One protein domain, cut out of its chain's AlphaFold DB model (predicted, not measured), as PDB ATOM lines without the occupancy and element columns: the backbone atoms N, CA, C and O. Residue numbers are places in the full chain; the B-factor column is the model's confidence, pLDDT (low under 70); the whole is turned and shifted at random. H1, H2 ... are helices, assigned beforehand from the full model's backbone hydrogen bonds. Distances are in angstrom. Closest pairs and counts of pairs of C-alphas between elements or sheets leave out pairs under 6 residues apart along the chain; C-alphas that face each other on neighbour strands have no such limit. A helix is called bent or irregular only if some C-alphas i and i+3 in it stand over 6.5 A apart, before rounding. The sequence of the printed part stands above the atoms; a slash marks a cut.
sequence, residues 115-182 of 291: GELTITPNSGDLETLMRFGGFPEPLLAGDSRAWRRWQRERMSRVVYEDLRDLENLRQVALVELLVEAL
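What this domain is: This is residues 115 to 182 of the 291 residues of the protein "ATP-binding protein" of Gammaproteobacteria bacterium (UniProt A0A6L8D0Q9). One long helix, H3, makes a spine, with a shorter helix folded back at each end: H2 on its first residues, H4 along its later half. H1 joins on beyond H2, and residues 118 to 124 stick out at that end. The 68 printed residues hold four named helices, H1 to H4 in chain order, and no named strand; the class is all helix. The whole is loose, with a radius of gyration of the C-alphas of 15.0 A, and elongated, spanning 46 by 23 by 19 A.

How they stand to each other: Start at H3, residues 144 to 166, which has a kink of 25 degrees near residue 158. It is neither bent nor irregular, but only just: C-alphas 160 and 163 are 6.2 A apart. With residues 146 to 150 alone it touches H2, residues 136 to 141; the closest C-alphas, of Trp 147 and Pro 138, are 5.1 A apart. The two form a helical hairpin, a shallow tilt of 16 degrees, opposite ways. With residues 155 to 164 alone H3 touches H4, residues 172 to 180; the closest C-alphas, of Val 159 and Glu 176, are 6.5 A apart. This too is a helical hairpin, opposite ways at a steep tilt of 38 degrees, only just beyond shallow. H1, residues 123 to 132, touches H2, the closest C-alphas being Phe 132 and Leu 139 at 5.2 A; at 72 degrees they are only just about perpendicular. H1 and H4 are apart, as are H2 and H4. Every O i to N i+4 pair is within hydrogen-bond range in H1, H2 and H4; in H3, 16 of 19 are.

Where its parts are: Find C-alpha 123 at (-15.148, -12.656, -18.113); H1 runs 14.2 A from there. H3 runs 31.3 A from C-alpha 144 at (-29.690, -9.734, -29.302). H4 ends at C-alpha 180, (-36.103, 4.120, -20.594).

The domain as a whole: The C-alphas of Thr 120 and Arg 170, the two farthest apart, are 46.4 A apart. The printed part has no cut, and the three links between helices are tight. Look for pLDDT under 70 at residues 163 to 173, 177 to 178 and 180 to 182.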
ATOM      1  N   GLY A 115     -22.665 -15.853 -10.123       89.19
ATOM      2  CA  GLY A 115     -22.280 -17.072  -9.405       89.19
ATOM      3  C   GLY A 115     -23.178 -18.283  -9.676       89.19
ATOM      4  O   GLY A 115     -22.787 -19.408  -9.383       89.19
ATOM      5  N   GLU A 116     -24.352 -18.086 -10.280       91.69
ATOM      6  CA  GLU A 116     -25.263 -19.170 -10.664       91.69
ATOM      7  C   GLU A 116     -25.072 -19.644 -12.105       91.69
ATOM      8  O   GLU A 116     -25.595 -20.697 -12.468       91.69
ATOM      9  N   LEU A 117     -24.350 -18.886 -12.939       89.19
ATOM     10  CA  LEU A 117     -24.110 -19.279 -14.331       89.19
ATOM     11  C   LEU A 117     -23.147 -20.462 -14.407       89.19
ATOM     12  O   LEU A 117     -23.386 -21.421 -15.139       89.19
ATOM     13  N   THR A 118     -22.057 -20.387 -13.646       83.25
ATOM     14  CA  THR A 118     -21.022 -21.418 -13.570       83.25
ATOM     15  C   THR A 118     -20.387 -21.420 -12.178       83.25
ATOM     16  O   THR A 118     -20.389 -20.412 -11.478       83.25
ATOM     17  N   ILE A 119     -19.798 -22.554 -11.775       76.50
ATOM     18  CA  ILE A 119     -19.111 -22.694 -10.474       76.50
ATOM     19  C   ILE A 119     -17.943 -21.698 -10.347       76.50
ATOM     20  O   ILE A 119     -17.641 -21.212  -9.258       76.50
ATOM     21  N   THR A 120     -17.280 -21.381 -11.463       80.88
ATOM     22  CA  THR A 120     -16.175 -20.415 -11.533       80.88
ATOM     23  C   THR A 120     -16.421 -19.426 -12.673       80.88
ATOM     24  O   THR A 120     -15.932 -19.657 -13.786       80.88
ATOM     25  N   PRO A 121     -17.151 -18.327 -12.412       82.25
ATOM     26  CA  PRO A 121     -17.516 -17.372 -13.448       82.25
ATOM     27  C   PRO A 121     -16.296 -16.708 -14.073       82.25
ATOM     28  O   PRO A 121     -15.389 -16.250 -13.369       82.25
ATOM     29  N   ASN A 122     -16.283 -16.640 -15.401       82.25
ATOM     30  CA  ASN A 122     -15.232 -15.983 -16.173       82.25
ATOM     31  C   ASN A 122     -15.713 -14.644 -16.770       82.25
ATOM     32  O   ASN A 122     -16.856 -14.221 -16.589       82.25
ATOM     33  N   SER A 123     -14.828 -13.945 -17.484       83.81
ATOM     34  CA  SER A 123     -15.148 -12.656 -18.113       83.81
ATOM     35  C   SER A 123     -16.244 -12.751 -19.182       83.81
ATOM     36  O   SER A 123     -17.009 -11.806 -19.340       83.81
ATOM     37  N   GLY A 124     -16.350 -13.879 -19.889       88.12
ATOM     38  CA  GLY A 124     -17.405 -14.136 -20.873       88.12
ATOM     39  C   GLY A 124     -18.780 -14.359 -20.237       88.12
ATOM     40  O   GLY A 124     -19.783 -13.883 -20.768       88.12
ATOM     41  N   ASP A 125     -18.836 -14.999 -19.065       90.62
ATOM     42  CA  ASP A 125     -20.077 -15.119 -18.281       90.62
ATOM     43  C   ASP A 125     -20.569 -13.732 -17.844       90.62
ATOM     44  O   ASP A 125     -21.749 -13.399 -17.982       90.62
ATOM     45  N   LEU A 126     -19.641 -12.880 -17.390       90.19
ATOM     46  CA  LEU A 126     -19.932 -11.491 -17.040       90.19
ATOM     47  C   LEU A 126     -20.403 -10.681 -18.255       90.19
ATOM     48  O   LEU A 126     -21.388  -9.954 -18.149       90.19
ATOM     49  N   GLU A 127     -19.752 -10.821 -19.412       89.88
ATOM     50  CA  GLU A 127     -20.162 -10.147 -20.650       89.88
ATOM     51  C   GLU A 127     -21.572 -10.575 -21.081       89.88
ATOM     52  O   GLU A 127     -22.408  -9.732 -21.416       89.88
ATOM     53  N   THR A 128     -21.867 -11.873 -21.003       91.38
ATOM     54  CA  THR A 128     -23.187 -12.437 -21.313       91.38
ATOM     55  C   THR A 128     -24.249 -11.853 -20.387       91.38
ATOM     56  O   THR A 128     -25.291 -11.382 -20.850       91.38
ATOM     57  N   LEU A 129     -23.965 -11.805 -19.083       90.69
ATOM     58  CA  LEU A 129     -24.875 -11.258 -18.085       90.69
ATOM     59  C   LEU A 129     -25.079  -9.747 -18.250       90.69
ATOM     60  O   LEU A 129     -26.203  -9.264 -18.124       90.69
ATOM     61  N   MET A 130     -24.023  -8.997 -18.575       88.50
ATOM     62  CA  MET A 130     -24.111  -7.566 -18.877       88.50
ATOM     63  C   MET A 130     -24.924  -7.295 -20.145       88.50
ATOM     64  O   MET A 130     -25.639  -6.300 -20.208       88.50
ATOM     65  N   ARG A 131     -24.832  -8.175 -21.146       88.75
ATOM     66  CA  ARG A 131     -25.516  -8.012 -22.432       88.75
ATOM     67  C   ARG A 131     -26.987  -8.412 -22.390       88.75
ATOM     68  O   ARG A 131     -27.811  -7.742 -23.003       88.75
ATOM     69  N   PHE A 132     -27.314  -9.517 -21.723       90.50
ATOM     70  CA  PHE A 132     -28.654 -10.112 -21.769       90.50
ATOM     71  C   PHE A 132     -29.433  -9.991 -20.454       90.50
ATOM     72  O   PHE A 132     -30.653 -10.183 -20.440       90.50
ATOM     73  N   GLY A 133     -28.765  -9.611 -19.363       89.81
ATOM     74  CA  GLY A 133     -29.329  -9.585 -18.018       89.81
ATOM     75  C   GLY A 133     -29.525 -10.987 -17.436       89.81
ATOM     76  O   GLY A 133     -29.408 -11.994 -18.123       89.81
ATOM     77  N   GLY A 134     -29.868 -11.066 -16.149       91.12
ATOM     78  CA  GLY A 134     -30.037 -12.344 -15.443       91.12
ATOM     79  C   GLY A 134     -31.355 -13.077 -15.703       91.12
ATOM     80  O   GLY A 134     -31.638 -14.093 -15.075       91.12
ATOM     81  N   PHE A 135     -32.244 -12.559 -16.551       93.00
ATOM     82  CA  PHE A 135     -33.542 -13.210 -16.738       93.00
ATOM     83  C   PHE A 135     -33.389 -14.480 -17.575       93.00
ATOM     84  O   PHE A 135     -32.788 -14.396 -18.641       93.00
ATOM     85  N   PRO A 136     -33.970 -15.622 -17.152       93.56
ATOM     86  CA  PRO A 136     -33.760 -16.908 -17.815       93.56
ATOM     87  C   PRO A 136     -33.973 -16.865 -19.331       93.56
ATOM     88  O   PRO A 136     -33.138 -17.336 -20.087       93.56
ATOM     89  N   GLU A 137     -35.074 -16.267 -19.786       91.94
ATOM     90  CA  GLU A 137     -35.452 -16.266 -21.201       91.94
ATOM     91  C   GLU A 137     -34.436 -15.545 -22.113       91.94
ATOM     92  O   GLU A 137     -33.904 -16.195 -23.013       91.94
ATOM     93  N   PRO A 138     -34.096 -14.255 -21.906       92.75
ATOM     94  CA  PRO A 138     -33.078 -13.595 -22.722       92.75
ATOM     95  C   PRO A 138     -31.667 -14.153 -22.513       92.75
ATOM     96  O   PRO A 138     -30.911 -14.245 -23.479       92.75
ATOM     97  N   LEU A 139     -31.314 -14.521 -21.277       92.31
ATOM     98  CA  LEU A 139     -29.988 -15.028 -20.935       92.31
ATOM     99  C   LEU A 139     -29.688 -16.344 -21.660       92.31
ATOM    100  O   LEU A 139     -28.646 -16.473 -22.292       92.31
ATOM    101  N   LEU A 140     -30.620 -17.299 -21.597       91.25
ATOM    102  CA  LEU A 140     -30.453 -18.620 -22.205       91.25
ATOM    103  C   LEU A 140     -30.609 -18.582 -23.729       91.25
ATOM    104  O   LEU A 140     -30.038 -19.421 -24.420       91.25
ATOM    105  N   ALA A 141     -31.368 -17.621 -24.266       92.00
ATOM    106  CA  ALA A 141     -31.490 -17.447 -25.709       92.00
ATOM    107  C   ALA A 141     -30.186 -16.942 -26.350       92.00
ATOM    108  O   ALA A 141     -29.899 -17.302 -27.490       92.00
ATOM    109  N   GLY A 142     -29.432 -16.074 -25.663       89.94
ATOM    110  CA  GLY A 142     -28.166 -15.525 -26.164       89.94
ATOM    111  C   GLY A 142     -28.283 -14.701 -27.457       89.94
ATOM    112  O   GLY A 142     -27.279 -14.430 -28.115       89.94
ATOM    113  N   ASP A 143     -29.497 -14.292 -27.847       92.94
ATOM    114  CA  ASP A 143     -29.766 -13.566 -29.092       92.94
ATOM    115  C   ASP A 143     -30.166 -12.108 -28.829       92.94
ATOM    116  O   ASP A 143     -31.127 -11.798 -28.124       92.94
ATOM    117  N   SER A 144     -29.462 -11.176 -29.475       91.06
ATOM    118  CA  SER A 144     -29.690  -9.734 -29.302       91.06
ATOM    119  C   SER A 144     -31.008  -9.248 -29.902       91.06
ATOM    120  O   SER A 144     -31.513  -8.189 -29.512       91.06
ATOM    121  N   ARG A 145     -31.577  -9.954 -30.888       91.44
ATOM    122  CA  ARG A 145     -32.895  -9.595 -31.429       91.44
ATOM    123  C   ARG A 145     -34.004 -10.042 -30.478       91.44
ATOM    124  O   ARG A 145     -34.901  -9.241 -30.205       91.44
ATOM    125  N   ALA A 146     -33.918 -11.266 -29.964       89.75
ATOM    126  CA  ALA A 146     -34.802 -11.808 -28.941       89.75
ATOM    127  C   ALA A 146     -34.755 -10.960 -27.666       89.75
ATOM    128  O   ALA A 146     -35.804 -10.516 -27.210       89.75
ATOM    129  N   TRP A 147     -33.560 -10.619 -27.172       91.62
ATOM    130  CA  TRP A 147     -33.388  -9.755 -26.001       91.62
ATOM    131  C   TRP A 147     -34.055  -8.386 -26.175       91.62
ATOM    132  O   TRP A 147     -34.891  -8.011 -25.357       91.62
ATOM    133  N   ARG A 148     -33.796  -7.671 -27.284       88.88
ATOM    134  CA  ARG A 148     -34.431  -6.361 -27.548       88.88
ATOM    135  C   ARG A 148     -35.955  -6.449 -27.597       88.88
ATOM    136  O   ARG A 148     -36.640  -5.509 -27.201       88.88
ATOM    137  N   ARG A 149     -36.497  -7.536 -28.155       89.94
ATOM    138  CA  ARG A 149     -37.948  -7.767 -28.192       89.94
ATOM    139  C   ARG A 149     -38.481  -7.994 -26.780       89.94
ATOM    140  O   ARG A 149     -39.388  -7.281 -26.361       89.94
ATOM    141  N   TRP A 150     -37.869  -8.923 -26.057       91.25
ATOM    142  CA  TRP A 150     -38.241  -9.285 -24.697       91.25
ATOM    143  C   TRP A 150     -38.179  -8.085 -23.742       91.25
ATOM    144  O   TRP A 150     -39.109  -7.867 -22.971       91.25
ATOM    145  N   GLN A 151     -37.139  -7.251 -23.836       86.81
ATOM    146  CA  GLN A 151     -36.978  -6.061 -22.998       86.81
ATOM    147  C   GLN A 151     -38.141  -5.078 -23.184       86.81
ATOM    148  O   GLN A 151     -38.701  -4.617 -22.192       86.81
ATOM    149  N   ARG A 152     -38.546  -4.796 -24.433       84.88
ATOM    150  CA  ARG A 152     -39.691  -3.909 -24.720       84.88
ATOM    151  C   ARG A 152     -41.003  -4.469 -24.177       84.88
ATOM    152  O   ARG A 152     -41.763  -3.746 -23.539       84.88
ATOM    153  N   GLU A 153     -41.259  -5.756 -24.405       87.88
ATOM    154  CA  GLU A 153     -42.479  -6.418 -23.924       87.88
ATOM    155  C   GLU A 153     -42.557  -6.413 -22.396       87.88
ATOM    156  O   GLU A 153     -43.593  -6.090 -21.813       87.88
ATOM    157  N   ARG A 154     -41.442  -6.728 -21.736       84.62
ATOM    158  CA  ARG A 154     -41.340  -6.694 -20.282       84.62
ATOM    159  C   ARG A 154     -41.566  -5.289 -19.737       84.62
ATOM    160  O   ARG A 154     -42.283  -5.155 -18.748       84.62
ATOM    161  N   MET A 155     -40.946  -4.274 -20.340       80.44
ATOM    162  CA  MET A 155     -41.034  -2.895 -19.861       80.44
ATOM    163  C   MET A 155     -42.487  -2.444 -19.761       80.44
ATOM    164  O   MET A 155     -42.941  -2.030 -18.695       80.44
ATOM    165  N   SER A 156     -43.233  -2.669 -20.842       79.44
ATOM    166  CA  SER A 156     -44.665  -2.405 -20.907       79.44
ATOM    167  C   SER A 156     -45.422  -3.134 -19.786       79.44
ATOM    168  O   SER A 156     -46.160  -2.512 -19.028       79.44
ATOM    169  N   ARG A 157     -45.184  -4.436 -19.575       80.94
ATOM    170  CA  ARG A 157     -45.877  -5.188 -18.508       80.94
ATOM    171  C   ARG A 157     -45.562  -4.683 -17.101       80.94
ATOM    172  O   ARG A 157     -46.459  -4.626 -16.263       80.94
ATOM    173  N   VAL A 158     -44.308  -4.338 -16.812       78.56
ATOM    174  CA  VAL A 158     -43.923  -3.823 -15.488       78.56
ATOM    175  C   VAL A 158     -44.609  -2.484 -15.229       78.56
ATOM    176  O   VAL A 158     -45.242  -2.306 -14.189       78.56
ATOM    177  N   VAL A 159     -44.532  -1.564 -16.190       75.62
ATOM    178  CA  VAL A 159     -45.070  -0.209 -16.046       75.62
ATOM    179  C   VAL A 159     -46.603  -0.214 -16.004       75.62
ATOM    180  O   VAL A 159     -47.194   0.412 -15.123       75.62
ATOM    181  N   TYR A 160     -47.264  -0.959 -16.890       73.38
ATOM    182  CA  TYR A 160     -48.725  -0.934 -16.990       73.38
ATOM    183  C   TYR A 160     -49.451  -1.912 -16.061       73.38
ATOM    184  O   TYR A 160     -50.569  -1.601 -15.654       73.38
ATOM    185  N   GLU A 161     -48.867  -3.069 -15.726       73.75
ATOM    186  CA  GLU A 161     -49.560  -4.112 -14.946       73.75
ATOM    187  C   GLU A 161     -49.004  -4.345 -13.536       73.75
ATOM    188  O   GLU A 161     -49.707  -4.902 -12.697       73.75
ATOM    189  N   ASP A 162     -47.728  -4.064 -13.261       71.50
ATOM    190  CA  ASP A 162     -47.212  -4.200 -11.888       71.50
ATOM    191  C   ASP A 162     -47.315  -2.868 -11.151       71.50
ATOM    192  O   ASP A 162     -47.814  -2.812 -10.031       71.50
ATOM    193  N   LEU A 163     -46.888  -1.781 -11.790       69.88
ATOM    194  CA  LEU A 163     -46.789  -0.481 -11.141       69.88
ATOM    195  C   LEU A 163     -48.159   0.180 -10.911       69.88
ATOM    196  O   LEU A 163     -48.416   0.706  -9.830       69.88
ATOM    197  N   ARG A 164     -49.058   0.099 -11.901       65.75
ATOM    198  CA  ARG A 164     -50.434   0.629 -11.817       65.75
ATOM    199  C   ARG A 164     -51.263  -0.013 -10.702       65.75
ATOM    200  O   ARG A 164     -52.180   0.604 -10.178       65.75
ATOM    201  N   ASP A 165     -50.969  -1.263 -10.374       61.31
ATOM    202  CA  ASP A 165     -51.686  -2.011  -9.346       61.31
ATOM    203  C   ASP A 165     -51.132  -1.791  -7.933       61.31
ATOM    204  O   ASP A 165     -51.824  -2.074  -6.955       61.31
ATOM    205  N   LEU A 166     -49.892  -1.310  -7.818       61.62
ATOM    206  CA  LEU A 166     -49.259  -0.984  -6.540       61.62
ATOM    207  C   LEU A 166     -49.564   0.449  -6.093       61.62
ATOM    208  O   LEU A 166     -49.643   0.705  -4.897       61.62
ATOM    209  N   GLU A 167     -49.737   1.367  -7.044       61.16
ATOM    210  CA  GLU A 167     -49.956   2.790  -6.790       61.16
ATOM    211  C   GLU A 167     -50.954   3.375  -7.796       61.16
ATOM    212  O   GLU A 167     -50.954   3.024  -8.978       61.16
ATOM    213  N   ASN A 168     -51.771   4.337  -7.354       61.00
ATOM    214  CA  ASN A 168     -52.692   5.082  -8.222       61.00
ATOM    215  C   ASN A 168     -51.918   6.109  -9.070       61.00
ATOM    216  O   ASN A 168     -52.009   7.327  -8.885       61.00
ATOM    217  N   LEU A 169     -51.106   5.611  -9.998       62.59
ATOM    218  CA  LEU A 169     -50.221   6.435 -10.806       62.59
ATOM    219  C   LEU A 169     -51.002   7.184 -11.879       62.59
ATOM    220  O   LEU A 169     -51.483   6.614 -12.854       62.59
ATOM    221  N   ARG A 170     -51.087   8.504 -11.705       60.81
ATOM    222  CA  ARG A 170     -51.751   9.408 -12.655       60.81
ATOM    223  C   ARG A 170     -50.935   9.653 -13.929       60.81
ATOM    224  O   ARG A 170     -51.507  10.081 -14.923       60.81
ATOM    225  N   GLN A 171     -49.621   9.406 -13.907       67.12
ATOM    226  CA  GLN A 171     -48.695   9.722 -15.008       67.12
ATOM    227  C   GLN A 171     -47.767   8.542 -15.329       67.12
ATOM    228  O   GLN A 171     -46.554   8.615 -15.160       67.12
ATOM    229  N   VAL A 172     -48.350   7.439 -15.800       67.75
ATOM    230  CA  VAL A 172     -47.615   6.213 -16.165       67.75
ATOM    231  C   VAL A 172     -46.541   6.480 -17.235       67.75
ATOM    232  O   VAL A 172     -45.434   5.963 -17.127       67.75
ATOM    233  N   ALA A 173     -46.818   7.377 -18.188       69.75
ATOM    234  CA  ALA A 173     -45.880   7.765 -19.245       69.75
ATOM    235  C   ALA A 173     -44.569   8.389 -18.721       69.75
ATOM    236  O   ALA A 173     -43.510   8.170 -19.301       69.75
ATOM    237  N   LEU A 174     -44.605   9.137 -17.605       70.75
ATOM    238  CA  LEU A 174     -43.379   9.673 -16.996       70.75
ATOM    239  C   LEU A 174     -42.515   8.560 -16.404       70.75
ATOM    240  O   LEU A 174     -41.293   8.640 -16.463       70.75
ATOM    241  N   VAL A 175     -43.138   7.527 -15.832       72.44
ATOM    242  CA  VAL A 175     -42.388   6.385 -15.304       72.44
ATOM    243  C   VAL A 175     -41.753   5.597 -16.441       72.44
ATOM    244  O   VAL A 175     -40.602   5.198 -16.329       72.44
ATOM    245  N   GLU A 176     -42.462   5.438 -17.553       70.19
ATOM    246  CA  GLU A 176     -41.920   4.827 -18.765       70.19
ATOM    247  C   GLU A 176     -40.666   5.563 -19.262       70.19
ATOM    248  O   GLU A 176     -39.615   4.942 -19.398       70.19
ATOM    249  N   LEU A 177     -40.734   6.895 -19.390       69.12
ATOM    250  CA  LEU A 177     -39.580   7.730 -19.744       69.12
ATOM    251  C   LEU A 177     -38.428   7.605 -18.738       69.12
ATOM    252  O   LEU A 177     -37.270   7.570 -19.142       69.12
ATOM    253  N   LEU A 178     -38.721   7.531 -17.434       69.19
ATOM    254  CA  LEU A 178     -37.692   7.346 -16.406       69.19
ATOM    255  C   LEU A 178     -36.994   5.996 -16.539       69.19
ATOM    256  O   LEU A 178     -35.775   5.944 -16.411       69.19
ATOM    257  N   VAL A 179     -37.743   4.920 -16.789       73.88
ATOM    258  CA  VAL A 179     -37.160   3.582 -16.921       73.88
ATOM    259  C   VAL A 179     -36.406   3.431 -18.244       73.88
ATOM    260  O   VAL A 179     -35.349   2.809 -18.254       73.88
ATOM    261  N   GLU A 180     -36.869   4.041 -19.338       67.44
ATOM    262  CA  GLU A 180     -36.103   4.120 -20.594       67.44
ATOM    263  C   GLU A 180     -34.833   4.967 -20.454       67.44
ATOM    264  O   GLU A 180     -33.815   4.673 -21.078       67.44
ATOM    265  N   ALA A 181     -34.876   6.003 -19.614       64.94
ATOM    266  CA  ALA A 181     -33.724   6.836 -19.306       64.94
ATOM    267  C   ALA A 181     -32.772   6.199 -18.284       64.94
ATOM    268  O   ALA A 181     -31.690   6.756 -18.076       64.94
ATOM    269  N   LEU A 182     -33.134   5.071 -17.645       65.88
ATOM    270  CA  LEU A 182     -32.220   4.349 -16.766       65.88
ATOM    271  C   LEU A 182     -31.074   3.800 -17.619       65.88
ATOM    272  O   LEU A 182     -31.280   2.923 -18.455       65.88
TER     273      LEU A 182